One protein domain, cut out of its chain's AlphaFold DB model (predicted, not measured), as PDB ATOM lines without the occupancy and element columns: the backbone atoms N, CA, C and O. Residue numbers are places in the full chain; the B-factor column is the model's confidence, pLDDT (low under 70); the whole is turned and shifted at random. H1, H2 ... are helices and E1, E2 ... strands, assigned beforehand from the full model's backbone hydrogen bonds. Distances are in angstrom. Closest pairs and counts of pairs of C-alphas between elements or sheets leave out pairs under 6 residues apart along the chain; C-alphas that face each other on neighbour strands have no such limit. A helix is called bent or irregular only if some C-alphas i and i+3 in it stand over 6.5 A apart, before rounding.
ATOM      1  N   ASP A  15     113.941 190.926  89.854       97.19
ATOM      2  CA  ASP A  15     113.076 190.014  89.108       97.19
ATOM      3  C   ASP A  15     113.920 189.161  88.149       97.19
ATOM      4  O   ASP A  15     113.722 187.945  88.081       97.19
ATOM      5  N   ALA A  16     114.937 189.756  87.513       97.69
ATOM      6  CA  ALA A  16     115.924 189.028  86.712       97.69
ATOM      7  C   ALA A  16     116.733 188.027  87.553       97.69
ATOM      8  O   ALA A  16     116.880 186.866  87.162       97.69
ATOM      9  N   VAL A  17     117.202 188.432  88.743       98.12
ATOM     10  CA  VAL A  17     117.856 187.512  89.697       98.12
ATOM     11  C   VAL A  17     116.923 186.354  90.054       98.12
ATOM     12  O   VAL A  17     117.332 185.192  90.021       98.12
ATOM     13  N   SER A  18     115.666 186.654  90.381       98.25
ATOM     14  CA  SER A  18     114.670 185.650  90.757       98.25
ATOM     15  C   SER A  18     114.411 184.655  89.628       98.25
ATOM     16  O   SER A  18     114.440 183.442  89.852       98.25
ATOM     17  N   TYR A  19     114.214 185.160  88.410       98.19
ATOM     18  CA  TYR A  19     114.046 184.353  87.209       98.19
ATOM     19  C   TYR A  19     115.256 183.435  86.987       98.19
ATOM     20  O   TYR A  19     115.086 182.218  86.913       98.19
ATOM     21  N   ASN A  20     116.478 183.979  86.996       98.00
ATOM     22  CA  ASN A  20     117.701 183.203  86.783       98.00
ATOM     23  C   ASN A  20     117.832 182.056  87.795       98.00
ATOM     24  O   ASN A  20     118.138 180.926  87.421       98.00
ATOM     25  N   VAL A  21     117.572 182.323  89.078       97.94
ATOM     26  CA  VAL A  21     117.656 181.306  90.137       97.94
ATOM     27  C   VAL A  21     116.609 180.208  89.946       97.94
ATOM     28  O   VAL A  21     116.943 179.031  90.091       97.94
ATOM     29  N   ARG A  22     115.370 180.562  89.585       97.81
ATOM     30  CA  ARG A  22     114.302 179.582  89.328       97.81
ATOM     31  C   ARG A  22     114.613 178.701  88.129       97.81
ATOM     32  O   ARG A  22     114.404 177.494  88.210       97.81
ATOM     33  N   GLU A  23     115.118 179.276  87.043       97.25
ATOM     34  CA  GLU A  23     115.486 178.508  85.854       97.25
ATOM     35  C   GLU A  23     116.689 177.596  86.120       97.25
ATOM     36  O   GLU A  23     116.652 176.415  85.778       97.25
ATOM     37  N   LEU A  24     117.713 178.089  86.827       95.56
ATOM     38  CA  LEU A  24     118.851 177.271  87.255       95.56
ATOM     39  C   LEU A  24     118.407 176.112  88.150       95.56
ATOM     40  O   LEU A  24     118.837 174.980  87.938       95.56
ATOM     41  N   LYS A  25     117.527 176.368  89.128       96.00
ATOM     42  CA  LYS A  25     116.970 175.321  89.993       96.00
ATOM     43  C   LYS A  25     116.132 174.317  89.184       96.00
ATOM     44  O   LYS A  25     116.317 173.114  89.353       96.00
ATOM     45  N   ARG A  26     115.323 174.837  88.250       95.50
ATOM     46  CA  ARG A  26     114.705 174.178  87.081       95.50
ATOM     47  C   ARG A  26     115.595 173.085  86.498       95.50
ATOM     48  O   ARG A  26     115.299 171.894  86.502       95.50
ATOM     49  N   PHE A  27     116.717 173.567  85.993       93.38
ATOM     50  CA  PHE A  27     117.657 172.838  85.166       93.38
ATOM     51  C   PHE A  27     118.441 171.768  85.925       93.38
ATOM     52  O   PHE A  27     118.574 170.650  85.436       93.38
ATOM     53  N   ILE A  28     118.937 172.080  87.126       91.94
ATOM     54  CA  ILE A  28     119.717 171.120  87.928       91.94
ATOM     55  C   ILE A  28     118.834 170.093  88.659       91.94
ATOM     56  O   ILE A  28     119.330 169.068  89.122       91.94
ATOM     57  N   GLY A  29     117.531 170.370  88.778       91.94
ATOM     58  CA  GLY A  29     116.542 169.505  89.411       91.94
ATOM     59  C   GLY A  29     116.434 169.649  90.935       91.94
ATOM     60  O   GLY A  29     117.260 170.252  91.627       91.94
ATOM     61  N   GLU A  30     115.377 169.057  91.495       90.12
ATOM     62  CA  GLU A  30     115.028 169.223  92.913       90.12
ATOM     63  C   GLU A  30     116.048 168.600  93.873       90.12
ATOM     64  O   GLU A  30     116.346 169.182  94.916       90.12
ATOM     65  N   LYS A  31     116.648 167.467  93.486       92.81
ATOM     66  CA  LYS A  31     117.611 166.723  94.316       92.81
ATOM     67  C   LYS A  31     118.962 167.429  94.474       92.81
ATOM     68  O   LYS A  31     119.691 167.110  95.406       92.81
ATOM     69  N   VAL A  32     119.297 168.360  93.580       94.75
ATOM     70  CA  VAL A  32     120.573 169.083  93.596       94.75
ATOM     71  C   VAL A  32     120.380 170.443  94.258       94.75
ATOM     72  O   VAL A  32     119.546 171.252  93.853       94.75
ATOM     73  N   ARG A  33     121.152 170.721  95.302       96.50
ATOM     74  CA  ARG A  33     121.166 172.000  96.011       96.50
ATOM     75  C   ARG A  33     121.790 173.085  95.137       96.50
ATOM     76  O   ARG A  33     122.804 172.873  94.472       96.50
ATOM     77  N   LEU A  34     121.204 174.276  95.180       97.50
ATOM     78  CA  LEU A  34     121.751 175.455  94.517       97.50
ATOM     79  C   LEU A  34     122.401 176.359  95.563       97.50
ATOM     80  O   LEU A  34     121.719 176.872  96.454       97.50
ATOM     81  N   MET A  35     123.713 176.548  95.446       98.12
ATOM     82  CA  MET A  35     124.463 177.558  96.185       98.12
ATOM     83  C   MET A  35     124.669 178.780  95.295       98.12
ATOM     84  O   MET A  35     125.456 178.741  94.348       98.12
ATOM     85  N   THR A  36     124.007 179.886  95.614       97.56
ATOM     86  CA  THR A  36     124.258 181.154  94.922       97.56
ATOM     87  C   THR A  36     125.416 181.878  95.586       97.56
ATOM     88  O   THR A  36     125.402 182.144  96.789       97.56
ATOM     89  N   VAL A  37     126.444 182.186  94.804       97.75
ATOM     90  CA  VAL A  37     127.619 182.915  95.275       97.75
ATOM     91  C   VAL A  37     127.310 184.404  95.182       97.75
ATOM     92  O   VAL A  37     127.025 184.899  94.101       97.75
ATOM     93  N   VAL A  38     127.364 185.112  96.307       96.62
ATOM     94  CA  VAL A  38     126.994 186.535  96.430       96.62
ATOM     95  C   VAL A  38     128.149 187.397  96.944       96.62
ATOM     96  O   VAL A  38     127.938 188.524  97.377       96.62
ATOM     97  N   LYS A  39     129.387 186.890  96.890       94.62
ATOM     98  CA  LYS A  39     130.591 187.634  97.297       94.62
ATOM     99  C   LYS A  39     130.710 189.004  96.614       94.62
ATOM    100  O   LYS A  39     130.189 189.208  95.516       94.62
ATOM    101  N   VAL A  40     131.485 189.899  97.219       91.62
ATOM    102  CA  VAL A  40     131.813 191.233  96.694       91.62
ATOM    103  C   VAL A  40     130.543 192.028  96.381       91.62
ATOM    104  O   VAL A  40     130.296 192.447  95.251       91.62
ATOM    105  N   ASN A  41     129.686 192.183  97.395       90.38
ATOM    106  CA  ASN A  41     128.409 192.891  97.280       90.38
ATOM    107  C   ASN A  41     127.502 192.333  96.161       90.38
ATOM    108  O   ASN A  41     126.927 193.090  95.377       90.38
ATOM    109  N   ALA A  42     127.432 191.002  96.049       93.88
ATOM    110  CA  ALA A  42     126.782 190.288  94.952       93.88
ATOM    111  C   ALA A  42     127.258 190.771  93.572       93.88
ATOM    112  O   ALA A  42     126.457 191.132  92.716       93.88
ATOM    113  N   TYR A  43     128.578 190.813  93.368       93.75
ATOM    114  CA  TYR A  43     129.189 191.346  92.144       93.75
ATOM    115  C   TYR A  43     128.692 192.768  91.821       93.75
ATOM    116  O   TYR A  43     128.315 193.065  90.691       93.75
ATOM    117  N   GLY A  44     128.593 193.625  92.840       91.00
ATOM    118  CA  GLY A  44     128.137 195.013  92.707       91.00
ATOM    119  C   GLY A  44     126.617 195.231  92.630       91.00
ATOM    120  O   GLY A  44     126.200 196.392  92.584       91.00
ATOM    121  N   HIS A  45     125.806 194.166  92.662       93.25
ATOM    122  CA  HIS A  45     124.341 194.228  92.534       93.25
ATOM    123  C   HIS A  45     123.621 194.555  93.845       93.25
ATOM    124  O   HIS A  45     122.438 194.863  93.819       93.25
ATOM    125  N   GLY A  46     124.311 194.517  94.985       89.81
ATOM    126  CA  GLY A  46     123.698 194.747  96.290       89.81
ATOM    127  C   GLY A  46     123.569 193.456  97.084       89.81
ATOM    128  O   GLY A  46     122.903 192.504  96.676       89.81
ATOM    129  N   PHE A  47     124.269 193.412  98.211       89.50
ATOM    130  CA  PHE A  47     124.619 192.173  98.885       89.50
ATOM    131  C   PHE A  47     123.411 191.450  99.486       89.50
ATOM    132  O   PHE A  47     123.146 190.290  99.164       89.50
ATOM    133  N   VAL A  48     122.671 192.142 100.352       92.31
ATOM    134  CA  VAL A  48     121.618 191.551 101.184       92.31
ATOM    135  C   VAL A  48     120.370 191.266 100.354       92.31
ATOM    136  O   VAL A  48     119.797 190.182 100.444       92.31
ATOM    137  N   GLU A  49     119.951 192.214  99.522       94.12
ATOM    138  CA  GLU A  49     118.741 192.119  98.707       94.12
ATOM    139  C   GLU A  49     118.865 191.027  97.640       94.12
ATOM    140  O   GLU A  49     117.942 190.223  97.473       94.12
ATOM    141  N   THR A  50     120.030 190.911  96.992       95.81
ATOM    142  CA  THR A  50     120.297 189.817  96.044       95.81
ATOM    143  C   THR A  50     120.291 188.462  96.755       95.81
ATOM    144  O   THR A  50     119.671 187.518  96.267       95.81
ATOM    145  N   ALA A  51     120.910 188.358  97.938       96.44
ATOM    146  CA  ALA A  51     120.918 187.122  98.723       96.44
ATOM    147  C   ALA A  51     119.505 186.696  99.164       96.44
ATOM    148  O   ALA A  51     119.129 185.532  99.002       96.44
ATOM    149  N   ARG A  52     118.689 187.632  99.669       95.81
ATOM    150  CA  ARG A  52     117.284 187.378 100.036       95.81
ATOM    151  C   ARG A  52     116.470 186.911  98.831       95.81
ATOM    152  O   ARG A  52     115.740 185.926  98.936       95.81
ATOM    153  N   THR A  53     116.637 187.577  97.691       97.00
ATOM    154  CA  THR A  53     115.947 187.237  96.439       97.00
ATOM    155  C   THR A  53     116.330 185.843  95.954       97.00
ATOM    156  O   THR A  53     115.452 185.051  95.606       97.00
ATOM    157  N   ALA A  54     117.617 185.497  96.001       97.31
ATOM    158  CA  ALA A  54     118.096 184.171  95.635       97.31
ATOM    159  C   ALA A  54     117.478 183.074  96.520       97.31
ATOM    160  O   ALA A  54     116.912 182.109  96.004       97.31
ATOM    161  N   LEU A  55     117.497 183.250  97.846       97.12
ATOM    162  CA  LEU A  55     116.884 182.302  98.788       97.12
ATOM    163  C   LEU A  55     115.360 182.199  98.630       97.12
ATOM    164  O   LEU A  55     114.778 181.136  98.835       97.12
ATOM    165  N   ALA A  56     114.682 183.298  98.297       96.19
ATOM    166  CA  ALA A  56     113.247 183.290  98.008       96.19
ATOM    167  C   ALA A  56     112.910 182.575  96.688       96.19
ATOM    168  O   ALA A  56     111.780 182.133  96.505       96.19
ATOM    169  N   SER A  57     113.888 182.437  95.790       97.00
ATOM    170  CA  SER A  57     113.697 181.928  94.427       97.00
ATOM    171  C   SER A  57     114.164 180.484  94.229       97.00
ATOM    172  O   SER A  57     114.042 179.960  93.126       97.00
ATOM    173  N   GLY A  58     114.670 179.829  95.281       96.12
ATOM    174  CA  GLY A  58     115.035 178.408  95.263       96.12
ATOM    175  C   GLY A  58     116.501 178.108  95.574       96.12
ATOM    176  O   GLY A  58     116.874 176.936  95.638       96.12
ATOM    177  N   ALA A  59     117.340 179.126  95.803       97.19
ATOM    178  CA  ALA A  59     118.673 178.889  96.346       97.19
ATOM    179  C   ALA A  59     118.561 178.310  97.764       97.19
ATOM    180  O   ALA A  59     117.802 178.796  98.600       97.19
ATOM    181  N   THR A  60     119.339 177.267  98.032       96.31
ATOM    182  CA  THR A  60     119.352 176.564  99.324       96.31
ATOM    183  C   THR A  60     120.571 176.916 100.167       96.31
ATOM    184  O   THR A  60     120.571 176.663 101.363       96.31
ATOM    185  N   TRP A  61     121.616 177.461  99.541       97.56
ATOM    186  CA  TRP A  61     122.882 177.839 100.166       97.56
ATOM    187  C   TRP A  61     123.344 179.194  99.627       97.56
ATOM    188  O   TRP A  61     123.051 179.549  98.482       97.56
ATOM    189  N   LEU A  62     124.139 179.907 100.421       98.25
ATOM    190  CA  LEU A  62     124.858 181.106  99.993       98.25
ATOM    191  C   LEU A  62     126.370 180.881 100.068       98.25
ATOM    192  O   LEU A  62     126.867 180.233 100.985       98.25
ATOM    193  N   GLY A  63     127.105 181.431  99.103       98.19
ATOM    194  CA  GLY A  63     128.569 181.436  99.100       98.19
ATOM    195  C   GLY A  63     129.132 182.855  99.129       98.19
ATOM    196  O   GLY A  63     128.713 183.696  98.333       98.19
ATOM    197  N   VAL A  64     130.115 183.117  99.988       98.31
ATOM    198  CA  VAL A  64     130.803 184.420 100.107       98.31
ATOM    199  C   VAL A  64     132.324 184.261 100.059       98.31
ATOM    200  O   VAL A  64     132.829 183.141 100.080       98.31
ATOM    201  N   ALA A  65     133.081 185.352  99.927       96.44
ATOM    202  CA  ALA A  65     134.540 185.278  99.835       96.44
ATOM    203  C   ALA A  65     135.222 185.209 101.202       96.44
ATOM    204  O   ALA A  65     136.173 184.442 101.349       96.44
ATOM    205  N   ILE A  66     134.752 186.007 102.161       96.44
ATOM    206  CA  ILE A  66     135.413 186.240 103.454       96.44
ATOM    207  C   ILE A  66     134.422 186.139 104.620       96.44
ATOM    208  O   ILE A  66     133.207 186.153 104.416       96.44
ATOM    209  N   LEU A  67     134.943 186.029 105.845       96.69
ATOM    210  CA  LEU A  67     134.124 185.854 107.046       96.69
ATOM    211  C   LEU A  67     133.248 187.082 107.343       96.69
ATOM    212  O   LEU A  67     132.080 186.917 107.673       96.69
ATOM    213  N   ASP A  68     133.760 188.297 107.140       96.25
ATOM    214  CA  ASP A  68     133.018 189.552 107.332       96.25
ATOM    215  C   ASP A  68     131.741 189.607 106.483       96.25
ATOM    216  O   ASP A  68     130.669 189.981 106.958       96.25
ATOM    217  N   GLU A  69     131.837 189.162 105.227       96.50
ATOM    218  CA  GLU A  69     130.700 189.038 104.316       96.50
ATOM    219  C   GLU A  69     129.658 188.046 104.858       96.50
ATOM    220  O   GLU A  69     128.455 188.323 104.824       96.50
ATOM    221  N   ALA A  70     130.102 186.902 105.384       97.06
ATOM    222  CA  ALA A  70     129.207 185.899 105.956       97.06
ATOM    223  C   ALA A  70     128.500 186.419 107.214       97.06
ATOM    224  O   ALA A  70     127.291 186.232 107.349       97.06
ATOM    225  N   LEU A  71     129.229 187.097 108.106       95.94
ATOM    226  CA  LEU A  71     128.689 187.680 109.337       95.94
ATOM    227  C   LEU A  71     127.669 188.779 109.035       95.94
ATOM    228  O   LEU A  71     126.575 188.784 109.605       95.94
ATOM    229  N   LEU A  72     127.984 189.664 108.084       94.31
ATOM    230  CA  LEU A  72     127.055 190.695 107.638       94.31
ATOM    231  C   LEU A  72     125.764 190.067 107.102       94.31
ATOM    232  O   LEU A  72     124.687 190.442 107.559       94.31
ATOM    233  N   LEU A  73     125.842 189.076 106.205       93.81
ATOM    234  CA  LEU A  73     124.640 188.385 105.721       93.81
ATOM    235  C   LEU A  73     123.876 187.707 106.850       93.81
ATOM    236  O   LEU A  73     122.661 187.876 106.934       93.81
ATOM    237  N   ARG A  74     124.560 186.970 107.729       94.94
ATOM    238  CA  ARG A  74     123.913 186.272 108.844       94.94
ATOM    239  C   ARG A  74     123.127 187.240 109.728       94.94
ATOM    240  O   ARG A  74     122.010 186.915 110.108       94.94
ATOM    241  N   SER A  75     123.658 188.440 109.983       93.38
ATOM    242  CA  SER A  75     122.969 189.476 110.768       93.38
ATOM    243  C   SER A  75     121.726 190.069 110.083       93.38
ATOM    244  O   SER A  75     120.881 190.660 110.751       93.38
ATOM    245  N   GLN A  76     121.605 189.930 108.758       93.56
ATOM    246  CA  GLN A  76     120.552 190.551 107.945       93.56
ATOM    247  C   GLN A  76     119.516 189.550 107.411       93.56
ATOM    248  O   GLN A  76     118.457 189.953 106.921       93.56
ATOM    249  N   LEU A  77     119.803 188.250 107.436       90.19
ATOM    250  CA  LEU A  77     118.910 187.217 106.919       90.19
ATOM    251  C   LEU A  77     117.983 186.690 108.017       90.19
ATOM    252  O   LEU A  77     118.418 186.344 109.107       90.19
ATOM    253  N   THR A  78     116.694 186.579 107.699       82.12
ATOM    254  CA  THR A  78     115.691 185.965 108.585       82.12
ATOM    255  C   THR A  78     115.639 184.446 108.443       82.12
ATOM    256  O   THR A  78     115.291 183.745 109.388       82.12
ATOM    257  N   LYS A  79     115.979 183.921 107.261       81.44
ATOM    258  CA  LYS A  79     116.084 182.482 107.009       81.44
ATOM    259  C   LYS A  79     117.449 181.974 107.461       81.44
ATOM    260  O   LYS A  79     118.472 182.535 107.070       81.44
ATOM    261  N   ASP A  80     117.464 180.854 108.181       88.88
ATOM    262  CA  ASP A  80     118.693 180.168 108.597       88.88
ATOM    263  C   ASP A  80     119.284 179.327 107.448       88.88
ATOM    264  O   ASP A  80     119.427 178.111 107.532       88.88
ATOM    265  N   ALA A  81     119.562 179.974 106.312       93.31
ATOM    266  CA  ALA A  81     120.212 179.318 105.183       93.31
ATOM    267  C   ALA A  81     121.696 179.061 105.507       93.31
ATOM    268  O   ALA A  81     122.341 179.935 106.104       93.31
ATOM    269  N   PRO A  82     122.275 177.917 105.099       96.50
ATOM    270  CA  PRO A  82     123.712 177.692 105.194       96.50
ATOM    271  C   PRO A  82     124.506 178.723 104.381       96.50
ATOM    272  O   PRO A  82     124.175 179.018 103.226       96.50
ATOM    273  N   ILE A  83     125.564 179.258 104.990       98.12
ATOM    274  CA  ILE A  83     126.490 180.212 104.371       98.12
ATOM    275  C   ILE A  83     127.882 179.590 104.397       98.12
ATOM    276  O   ILE A  83     128.392 179.279 105.471       98.12
ATOM    277  N   LEU A  84     128.495 179.443 103.223       98.31
ATOM    278  CA  LEU A  84     129.864 178.961 103.070       98.31
ATOM    279  C   LEU A  84     130.813 180.121 102.746       98.31
ATOM    280  O   LEU A  84     130.652 180.798 101.724       98.31
ATOM    281  N   VAL A  85     131.853 180.298 103.560       98.25
ATOM    282  CA  VAL A  85     133.006 181.141 103.211       98.25
ATOM    283  C   VAL A  85     133.917 180.348 102.281       98.25
ATOM    284  O   VAL A  85     134.479 179.336 102.681       98.25
ATOM    285  N   LEU A  86     134.056 180.793 101.030       96.75
ATOM    286  CA  LEU A  86     134.803 180.106  99.962       96.75
ATOM    287  C   LEU A  86     136.321 180.351 100.006       96.75
ATOM    288  O   LEU A  86     137.074 179.686  99.278       96.75
ATOM    289  N   GLY A  87     136.737 181.390 100.732       94.31
ATOM    290  CA  GLY A  87     138.127 181.776 100.955       94.31
ATOM    291  C   GLY A  87     138.704 181.185 102.239       94.31
ATOM    292  O   GLY A  87     138.059 180.397 102.925       94.31
ATOM    293  N   TYR A  88     139.939 181.579 102.540       92.56
ATOM    294  CA  TYR A  88     140.621 181.209 103.776       92.56
ATOM    295  C   TYR A  88     139.985 181.902 104.984       92.56
ATOM    296  O   TYR A  88     139.717 183.104 104.933       92.56
ATOM    297  N   VAL A  89     139.792 181.153 106.069       94.19
ATOM    298  CA  VAL A  89     139.411 181.688 107.380       94.19
ATOM    299  C   VAL A  89     140.519 181.332 108.370       94.19
ATOM    300  O   VAL A  89     140.759 180.144 108.577       94.19
ATOM    301  N   PRO A  90     141.202 182.313 108.979       93.06
ATOM    302  CA  PRO A  90     142.200 182.031 110.007       93.06
ATOM    303  C   PRO A  90     141.605 181.226 111.185       93.06
ATOM    304  O   PRO A  90     140.530 181.606 111.667       93.06
ATOM    305  N   PRO A  91     142.256 180.146 111.671       93.62
ATOM    306  CA  PRO A  91     141.720 179.286 112.731       93.62
ATOM    307  C   PRO A  91     141.298 180.010 114.016       93.62
ATOM    308  O   PRO A  91     140.313 179.626 114.645       93.62
ATOM    309  N   GLN A  92     141.955 181.116 114.376       93.94
ATOM    310  CA  GLN A  92     141.571 181.932 115.534       93.94
ATOM    311  C   GLN A  92     140.152 182.525 115.445       93.94
ATOM    312  O   GLN A  92     139.598 182.961 116.452       93.94
ATOM    313  N   HIS A  93     139.545 182.557 114.254       94.81
ATOM    314  CA  HIS A  93     138.188 183.065 114.043       94.81
ATOM    315  C   HIS A  93     137.120 181.959 113.992       94.81
ATOM    316  O   HIS A  93     135.941 182.261 113.786       94.81
ATOM    317  N   LEU A  94     137.483 180.690 114.215       94.25
ATOM    318  CA  LEU A  94     136.543 179.563 114.139       94.25
ATOM    319  C   LEU A  94     135.414 179.647 115.163       94.25
ATOM    320  O   LEU A  94     134.271 179.353 114.821       94.25
ATOM    321  N   SER A  95     135.689 180.129 116.377       93.19
ATOM    322  CA  SER A  95     134.648 180.333 117.393       93.19
ATOM    323  C   SER A  95     133.586 181.337 116.926       93.19
ATOM    324  O   SER A  95     132.396 181.145 117.155       93.19
ATOM    325  N   VAL A  96     133.989 182.392 116.207       94.38
ATOM    326  CA  VAL A  96     133.052 183.384 115.649       94.38
ATOM    327  C   VAL A  96     132.213 182.771 114.524       94.38
ATOM    328  O   VAL A  96     130.999 182.988 114.467       94.38
ATOM    329  N   ALA A  97     132.840 181.980 113.648       95.00
ATOM    330  CA  ALA A  97     132.147 181.282 112.569       95.00
ATOM    331  C   ALA A  97     131.127 180.261 113.108       95.00
ATOM    332  O   ALA A  97     129.975 180.272 112.673       95.00
ATOM    333  N   SER A  98     131.518 179.452 114.100       93.75
ATOM    334  CA  SER A  98     130.659 178.451 114.745       93.75
ATOM    335  C   SER A  98     129.413 179.081 115.371       93.75
ATOM    336  O   SER A  98     128.289 178.755 114.983       93.75
ATOM    337  N   ARG A  99     129.592 180.078 116.249       93.56
ATOM    338  CA  ARG A  99     128.481 180.781 116.923       93.56
ATOM    339  C   ARG A  99     127.508 181.440 115.951       93.56
ATOM    340  O   ARG A  99     126.317 181.543 116.235       93.56
ATOM    341  N   SER A 100     128.010 181.859 114.793       94.38
ATOM    342  CA  SER A 100     127.218 182.493 113.735       94.38
ATOM    343  C   SER A 100     126.649 181.498 112.715       94.38
ATOM    344  O   SER A 100     126.057 181.921 111.717       94.38
ATOM    345  N   LYS A 101     126.820 180.184 112.929       95.31
ATOM    346  CA  LYS A 101     126.406 179.119 112.002       95.31
ATOM    347  C   LYS A 101     126.933 179.355 110.581       95.31
ATOM    348  O   LYS A 101     126.177 179.370 109.602       95.31
ATOM    349  N   ILE A 102     128.225 179.651 110.478       97.12
ATOM    350  CA  ILE A 102     128.929 179.870 109.215       97.12
ATOM    351  C   ILE A 102     129.824 178.665 108.955       97.12
ATOM    352  O   ILE A 102     130.692 178.339 109.761       97.12
ATOM    353  N   THR A 103     129.638 178.041 107.794       97.50
ATOM    354  CA  THR A 103     130.520 176.983 107.309       97.50
ATOM    355  C   THR A 103     131.778 177.617 106.722       97.50
ATOM    356  O   THR A 103     131.703 178.552 105.916       97.50
ATOM    357  N   VAL A 104     132.948 177.107 107.097       96.38
ATOM    358  CA  VAL A 104     134.243 177.595 106.596       96.38
ATOM    359  C   VAL A 104     134.832 176.653 105.547       96.38
ATOM    360  O   VAL A 104     134.387 175.518 105.385       96.38
ATOM    361  N   THR A 105     135.826 177.118 104.794       94.38
ATOM    362  CA  THR A 105     136.578 176.256 103.876       94.38
ATOM    363  C   THR A 105     137.899 175.855 104.517       94.38
ATOM    364  O   THR A 105     138.717 176.719 104.825       94.38
ATOM    365  N   ASP A 106     138.124 174.551 104.641       84.38
ATOM    366  CA  ASP A 106     139.444 173.993 104.915       84.38
ATOM    367  C   ASP A 106     140.242 173.917 103.611       84.38
ATOM    368  O   ASP A 106     139.744 173.472 102.571       84.38
ATOM    369  N   ILE A 107     141.486 174.380 103.664       81.81
ATOM    370  CA  ILE A 107     142.368 174.480 102.508       81.81
ATOM    371  C   ILE A 107     143.657 173.661 102.636       81.81
ATOM    372  O   ILE A 107     144.395 173.608 101.653       81.81
ATOM    373  N   SER A 108     143.970 173.060 103.794       84.62
ATOM    374  CA  SER A 108     145.202 172.275 103.973       84.62
ATOM    375  C   SER A 108     145.236 171.462 105.274       84.62
ATOM    376  O   SER A 108     144.633 171.823 106.276       84.62
ATOM    377  N   LEU A 109     146.068 170.411 105.309       82.31
ATOM    378  CA  LEU A 109     146.314 169.653 106.543       82.31
ATOM    379  C   LEU A 109     146.854 170.536 107.680       82.31
ATOM    380  O   LEU A 109     146.458 170.361 108.828       82.31
ATOM    381  N   ALA A 110     147.727 171.496 107.362       87.19
ATOM    382  CA  ALA A 110     148.257 172.436 108.348       87.19
ATOM    383  C   ALA A 110     147.141 173.291 108.965       87.19
ATOM    384  O   ALA A 110     147.126 173.510 110.173       87.19
ATOM    385  N   TRP A 111     146.170 173.712 108.150       91.25
ATOM    386  CA  TRP A 111     145.008 174.447 108.629       91.25
ATOM    387  C   TRP A 111     144.150 173.605 109.577       91.25
ATOM    388  O   TRP A 111     143.769 174.096 110.633       91.25
ATOM    389  N   VAL A 112     143.903 172.330 109.255       86.81
ATOM    390  CA  VAL A 112     143.170 171.402 110.142       86.81
ATOM    391  C   VAL A 112     143.892 171.201 111.469       86.81
ATOM    392  O   VAL A 112     143.256 171.197 112.521       86.81
ATOM    393  N   GLN A 113     145.215 171.032 111.434       89.12
ATOM    394  CA  GLN A 113     146.023 170.867 112.642       89.12
ATOM    395  C   GLN A 113     145.917 172.100 113.540       89.12
ATOM    396  O   GLN A 113     145.627 171.972 114.726       89.12
ATOM    397  N   GLU A 114     146.074 173.294 112.973       92.12
ATOM    398  CA  GLU A 114     145.920 174.541 113.717       92.12
ATOM    399  C   GLU A 114     144.490 174.705 114.257       92.12
ATOM    400  O   GLU A 114     144.310 174.967 115.446       92.12
ATOM    401  N   ALA A 115     143.477 174.449 113.424       91.56
ATOM    402  CA  ALA A 115     142.071 174.448 113.817       91.56
ATOM    403  C   ALA A 115     141.800 173.502 114.993       91.56
ATOM    404  O   ALA A 115     141.102 173.886 115.926       91.56
ATOM    405  N   SER A 116     142.396 172.306 115.004       88.69
ATOM    406  CA  SER A 116     142.232 171.336 116.094       88.69
ATOM    407  C   SER A 116     142.815 171.806 117.431       88.69
ATOM    408  O   SER A 116     142.339 171.384 118.483       88.69
ATOM    409  N   CYS A 117     143.804 172.703 117.404       92.06
ATOM    410  CA  CYS A 117     144.411 173.267 118.608       92.06
ATOM    411  C   CYS A 117     143.606 174.438 119.189       92.06
ATOM    412  O   CYS A 117     143.640 174.652 120.400       92.06
ATOM    413  N   VAL A 118     142.919 175.214 118.341       92.19
ATOM    414  CA  VAL A 118     142.259 176.474 118.742       92.19
ATOM    415  C   VAL A 118     140.732 176.396 118.780       92.19
ATOM    416  O   VAL A 118     140.086 177.249 119.385       92.19
ATOM    417  N   ALA A 119     140.129 175.402 118.128       88.38
ATOM    418  CA  ALA A 119     138.686 175.227 118.144       88.38
ATOM    419  C   ALA A 119     138.235 174.652 119.492       88.38
ATOM    420  O   ALA A 119     138.539 173.516 119.847       88.38
ATOM    421  N   HIS A 120     137.463 175.445 120.231       87.56
ATOM    422  CA  HIS A 120     136.848 175.034 121.497       87.56
ATOM    423  C   HIS A 120     135.377 174.609 121.339       87.56
ATOM    424  O   HIS A 120     134.768 174.110 122.281       87.56
ATOM    425  N   GLU A 121     134.808 174.809 120.149       89.12
ATOM    426  CA  GLU A 121     133.415 174.528 119.795       89.12
ATOM    427  C   GLU A 121     133.380 173.737 118.475       89.12
ATOM    428  O   GLU A 121     134.306 173.823 117.664       89.12
ATOM    429  N   GLN A 122     132.316 172.962 118.244       90.62
ATOM    430  CA  GLN A 122     132.117 172.288 116.955       90.62
ATOM    431  C   GLN A 122     131.893 173.321 115.847       90.62
ATOM    432  O   GLN A 122     131.202 174.315 116.056       90.62
ATOM    433  N   PHE A 123     132.445 173.085 114.659       91.25
ATOM    434  CA  PHE A 123     132.251 173.944 113.495       91.25
ATOM    435  C   PHE A 123     132.114 173.104 112.225       91.25
ATOM    436  O   PHE A 123     132.727 172.043 112.098       91.25
ATOM    437  N   ASP A 124     131.333 173.606 111.271       93.50
ATOM    438  CA  ASP A 124     131.182 172.980 109.962       93.50
ATOM    439  C   ASP A 124     132.257 173.493 109.003       93.50
ATOM    440  O   ASP A 124     132.496 174.701 108.897       93.50
ATOM    441  N   PHE A 125     132.860 172.588 108.236       93.50
ATOM    442  CA  PHE A 125     133.814 172.955 107.197       93.50
ATOM    443  C   PHE A 125     133.627 172.139 105.918       93.50
ATOM    444  O   PHE A 125     133.173 170.996 105.935       93.50
ATOM    445  N   HIS A 126     133.997 172.737 104.789       94.00
ATOM    446  CA  HIS A 126     134.146 172.046 103.514       94.00
ATOM    447  C   HIS A 126     135.632 171.910 103.189       94.00
ATOM    448  O   HIS A 126     136.324 172.918 103.045       94.00
ATOM    449  N   LEU A 127     136.106 170.676 103.007       90.00
ATOM    450  CA  LEU A 127     137.440 170.430 102.468       90.00
ATOM    451  C   LEU A 127     137.494 170.875 101.006       90.00
ATOM    452  O   LEU A 127     136.697 170.435 100.171       90.00
ATOM    453  N   LYS A 128     138.455 171.734 100.680       91.69
ATOM    454  CA  LYS A 128     138.699 172.170  99.313       91.69
ATOM    455  C   LYS A 128     139.862 171.415  98.705       91.69
ATOM    456  O   LYS A 128     140.977 171.503  99.195       91.69
ATOM    457  N   VAL A 129     139.600 170.753  97.587       88.56
ATOM    458  CA  VAL A 129     140.608 170.047  96.792       88.56
ATOM    459  C   VAL A 129     141.047 170.934  95.632       88.56
ATOM    460  O   VAL A 129     140.197 171.492  94.930       88.56
ATOM    461  N   ASP A 130     142.359 171.066  95.425       87.38
ATOM    462  CA  ASP A 130     142.898 171.724  94.235       87.38
ATOM    463  C   ASP A 130     143.119 170.697  93.120       87.38
ATOM    464  O   ASP A 130     143.962 169.810  93.226       87.38
ATOM    465  N   THR A 131     142.338 170.813  92.047       87.00
ATOM    466  CA  THR A 131     142.408 169.932  90.873       87.00
ATOM    467  C   THR A 131     143.083 170.605  89.673       87.00
ATOM    468  O   THR A 131     142.863 170.184  88.541       87.00
ATOM    469  N   GLY A 132     143.858 171.676  89.894       86.38
ATOM    470  CA  GLY A 132     144.645 172.350  88.854       86.38
ATOM    471  C   GLY A 132     144.432 173.860  88.736       86.38
ATOM    472  O   GLY A 132     145.046 174.484  87.873       86.38
ATOM    473  N   LEU A 133     143.598 174.471  89.590       87.25
ATOM    474  CA  LEU A 133     143.474 175.935  89.621       87.25
ATOM    475  C   LEU A 133     144.679 176.581  90.326       87.25
ATOM    476  O   LEU A 133     144.939 177.760  90.094       87.25
ATOM    477  N   ASN A 134     145.401 175.822  91.161       87.31
ATOM    478  CA  ASN A 134     146.602 176.245  91.888       87.31
ATOM    479  C   ASN A 134     146.393 177.552  92.664       87.31
ATOM    480  O   ASN A 134     147.208 178.473  92.604       87.31
ATOM    481  N   ARG A 135     145.257 177.656  93.364       88.62
ATOM    482  CA  ARG A 135     144.891 178.869  94.118       88.62
ATOM    483  C   ARG A 135     144.794 178.611  95.610       88.62
ATOM    484  O   ARG A 135     145.514 179.237  96.373       88.62
ATOM    485  N   ILE A 136     143.862 177.751  96.017       86.69
ATOM    486  CA  ILE A 136     143.704 177.266  97.394       86.69
ATOM    487  C   ILE A 136     143.067 175.876  97.353       86.69
ATOM    488  O   ILE A 136     142.176 175.637  96.530       86.69
ATOM    489  N   GLY A 137     143.454 175.026  98.298       86.25
ATOM    490  CA  GLY A 137     142.956 173.666  98.447       86.25
ATOM    491  C   GLY A 137     144.092 172.676  98.679       86.25
ATOM    492  O   GLY A 137     145.248 172.952  98.359       86.25
ATOM    493  N   CYS A 138     143.761 171.516  99.235       82.69
ATOM    494  CA  CYS A 138     144.717 170.446  99.433       82.69
ATOM    495  C   CYS A 138     145.104 169.829  98.082       82.69
ATOM    496  O   CYS A 138     144.244 169.471  97.269       82.69
ATOM    497  N   ALA A 139     146.410 169.673  97.862       72.88
ATOM    498  CA  ALA A 139     146.966 168.929  96.738       72.88
ATOM    499  C   ALA A 139     146.844 167.424  97.021       72.88
ATOM    500  O   ALA A 139     147.813 166.740  97.335       72.88
ATOM    501  N   THR A 140     145.619 166.910  96.994       65.19
ATOM    502  CA  THR A 140     145.347 165.476  97.101       65.19
ATOM    503  C   THR A 140     144.999 164.940  95.716       65.19
ATOM    504  O   THR A 140     144.129 165.530  95.072       65.19
ATOM    505  N   PRO A 141     145.604 163.829  95.252       59.09
ATOM    506  CA  PRO A 141     145.192 163.193  94.008       59.09
ATOM    507  C   PRO A 141     143.760 162.662  94.154       59.09
ATOM    508  O   PRO A 141     143.531 161.573  94.675       59.09
ATOM    509  N   PHE A 142     142.782 163.454  93.721       59.25
ATOM    510  CA  PHE A 142     141.387 163.043  93.668       59.25
ATOM    511  C   PHE A 142     141.126 162.375  92.317       59.25
ATOM    512  O   PHE A 142     140.953 163.046  91.303       59.25
ATOM    513  N   HIS A 143     141.108 161.043  92.306       56.97
ATOM    514  CA  HIS A 143     140.708 160.255  91.145       56.97
ATOM    515  C   HIS A 143     139.314 159.688  91.396       56.97
ATOM    516  O   HIS A 143     139.149 158.764  92.190       56.97
ATOM    517  N   THR A 151     125.410 169.451  95.013       94.94
ATOM    518  CA  THR A 151     125.365 170.911  95.135       94.94
ATOM    519  C   THR A 151     126.137 171.586  94.003       94.94
ATOM    520  O   THR A 151     127.300 171.262  93.763       94.94
ATOM    521  N   VAL A 152     125.527 172.581  93.356       94.75
ATOM    522  CA  VAL A 152     126.172 173.435  92.339       94.75
ATOM    523  C   VAL A 152     126.368 174.845  92.891       94.75
ATOM    524  O   VAL A 152     125.490 175.380  93.569       94.75
ATOM    525  N   ARG A 153     127.520 175.463  92.599       95.75
ATOM    526  CA  ARG A 153     127.822 176.856  92.966       95.75
ATOM    527  C   ARG A 153     127.689 177.774  91.754       95.75
ATOM    528  O   ARG A 153     128.476 177.657  90.819       95.75
ATOM    529  N   CYS A 154     126.763 178.726  91.800       93.81
ATOM    530  CA  CYS A 154     126.500 179.658  90.702       93.81
ATOM    531  C   CYS A 154     126.781 181.103  91.125       93.81
ATOM    532  O   CYS A 154     126.143 181.623  92.035       93.81
ATOM    533  N   GLY A 155     127.748 181.736  90.453       93.81
ATOM    534  CA  GLY A 155     128.074 183.159  90.593       93.81
ATOM    535  C   GLY A 155     127.544 183.964  89.412       93.81
ATOM    536  O   GLY A 155     126.458 184.511  89.490       93.81
ATOM    537  N   GLY A 156     128.263 183.984  88.284       93.69
ATOM    538  CA  GLY A 156     127.864 184.769  87.103       93.69
ATOM    539  C   GLY A 156     126.432 184.498  86.621       93.69
ATOM    540  O   GLY A 156     125.694 185.438  86.342       93.69
ATOM    541  N   ALA A 157     125.999 183.233  86.605       94.38
ATOM    542  CA  ALA A 157     124.657 182.876  86.142       94.38
ATOM    543  C   ALA A 157     123.531 183.502  86.992       94.38
ATOM    544  O   ALA A 157     122.450 183.754  86.471       94.38
ATOM    545  N   LEU A 158     123.798 183.813  88.270       95.88
ATOM    546  CA  LEU A 158     122.871 184.534  89.155       95.88
ATOM    547  C   LEU A 158     122.452 185.883  88.555       95.88
ATOM    548  O   LEU A 158     121.291 186.273  88.636       95.88
ATOM    549  N   ILE A 159     123.409 186.574  87.939       95.50
ATOM    550  CA  ILE A 159     123.286 187.948  87.441       95.50
ATOM    551  C   ILE A 159     123.175 188.022  85.912       95.50
ATOM    552  O   ILE A 159     123.312 189.086  85.308       95.50
ATOM    553  N   GLY A 160     122.940 186.876  85.275       95.00
ATOM    554  CA  GLY A 160     122.773 186.772  83.833       95.00
ATOM    555  C   GLY A 160     124.061 186.745  83.026       95.00
ATOM    556  O   GLY A 160     124.042 187.057  81.835       95.00
TER     557      GLY A 160
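What this domain is: This is residues 15 to 143 and 151 to 160 of the 335 residues of the protein "Hypothetical protein" of Rotaria magnacalcarata (UniProt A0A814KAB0). A strongly twisted, curled sheet of six strands forms part of a barrel, open between its edge strands E5 and E6, with H1, H3, H4 and H5 ranged over its outer face as a second layer. H6 packs on H5 beyond that row, H2 sits at the end of E1, and H7 packs on H1. The 139 printed residues include seven named helices and six named strands, along the chain H1 E1 H2 H3 E2 H4 E3 H5 E4 H6 E5 E6 H7; the sheet is parallel in the order E5 E4 E3 E2 E1 E6. The class is mixed, helices and strands; the whole is compact, with a radius of gyration of the C-alphas of 15.4 A and spans of 46 by 37 by 28 A.

Where its parts are: Find C-alpha 15 at (113.076, 190.014, 89.108); from there H1 runs 20.1 A to residue 28. Next come E1, residues 33 to 37, H2, 39 to 43, H3, 47 to 56 and 14.5 A long, and E2, 61 to 64. H4, 67 to 76, spans 14.4 A; E3, 83 to 88, spans 14.2 A from C-alpha 83 at (126.490, 180.212, 104.371). H5, 91 to 99, is irregular, C-alphas 92 and 95 being 7.3 A apart. E4 is 102 to 106, H6 109 to 118, E5 125 to 127, E6 151 to 154, and H7 156 to 159, ending at (123.286, 187.948, 87.441).

How they stand to each other: Look across the sheet for N 126 and O 104, 2.9 A, in E5 and E4; N 103 and O 83, 2.9 A, in E4 and E3; N 84 and O 62, 2.9 A, in E3 and E2; N 63 and O 36, 3.0 A, in E2 and E1; and N 35 and O 152, 2.8 A, in E1 and E6. Four strand-helix-strand units, parallel neighbour strands with helices between, have right-handed crossovers: E1 H2 H3 E2, E2 H4 E3, E3 H5 E4 and E4 H6 E5. H3 runs along E2 at 9 degrees on the local plane, its height over the sheet 10.2 A. Residues 17 to 21 of H1 touch H3, closest at C-alphas 18 and 53, 6.0 A. H5 touches H6 at a steep tilt of 65 degrees, with C-alphas 91 and 115 closest, 5.0 A. Every O i to N i+4 pair is within hydrogen-bond range in H1, H2, H3, H4 and H6, and 3 of 5 in H5; H7 is too short for one.

The domain as a whole: The C-alphas of Asp 15 and Cys 117 are farthest apart, 46.2 A. Residues 144 to 150 are not printed, and C-alphas 143 and 151 are 19.1 A apart across this cut. Of the links printed whole, none is long. Look at residues 140 to 143 for pLDDT under 70; the mean of the printed part is 92.3.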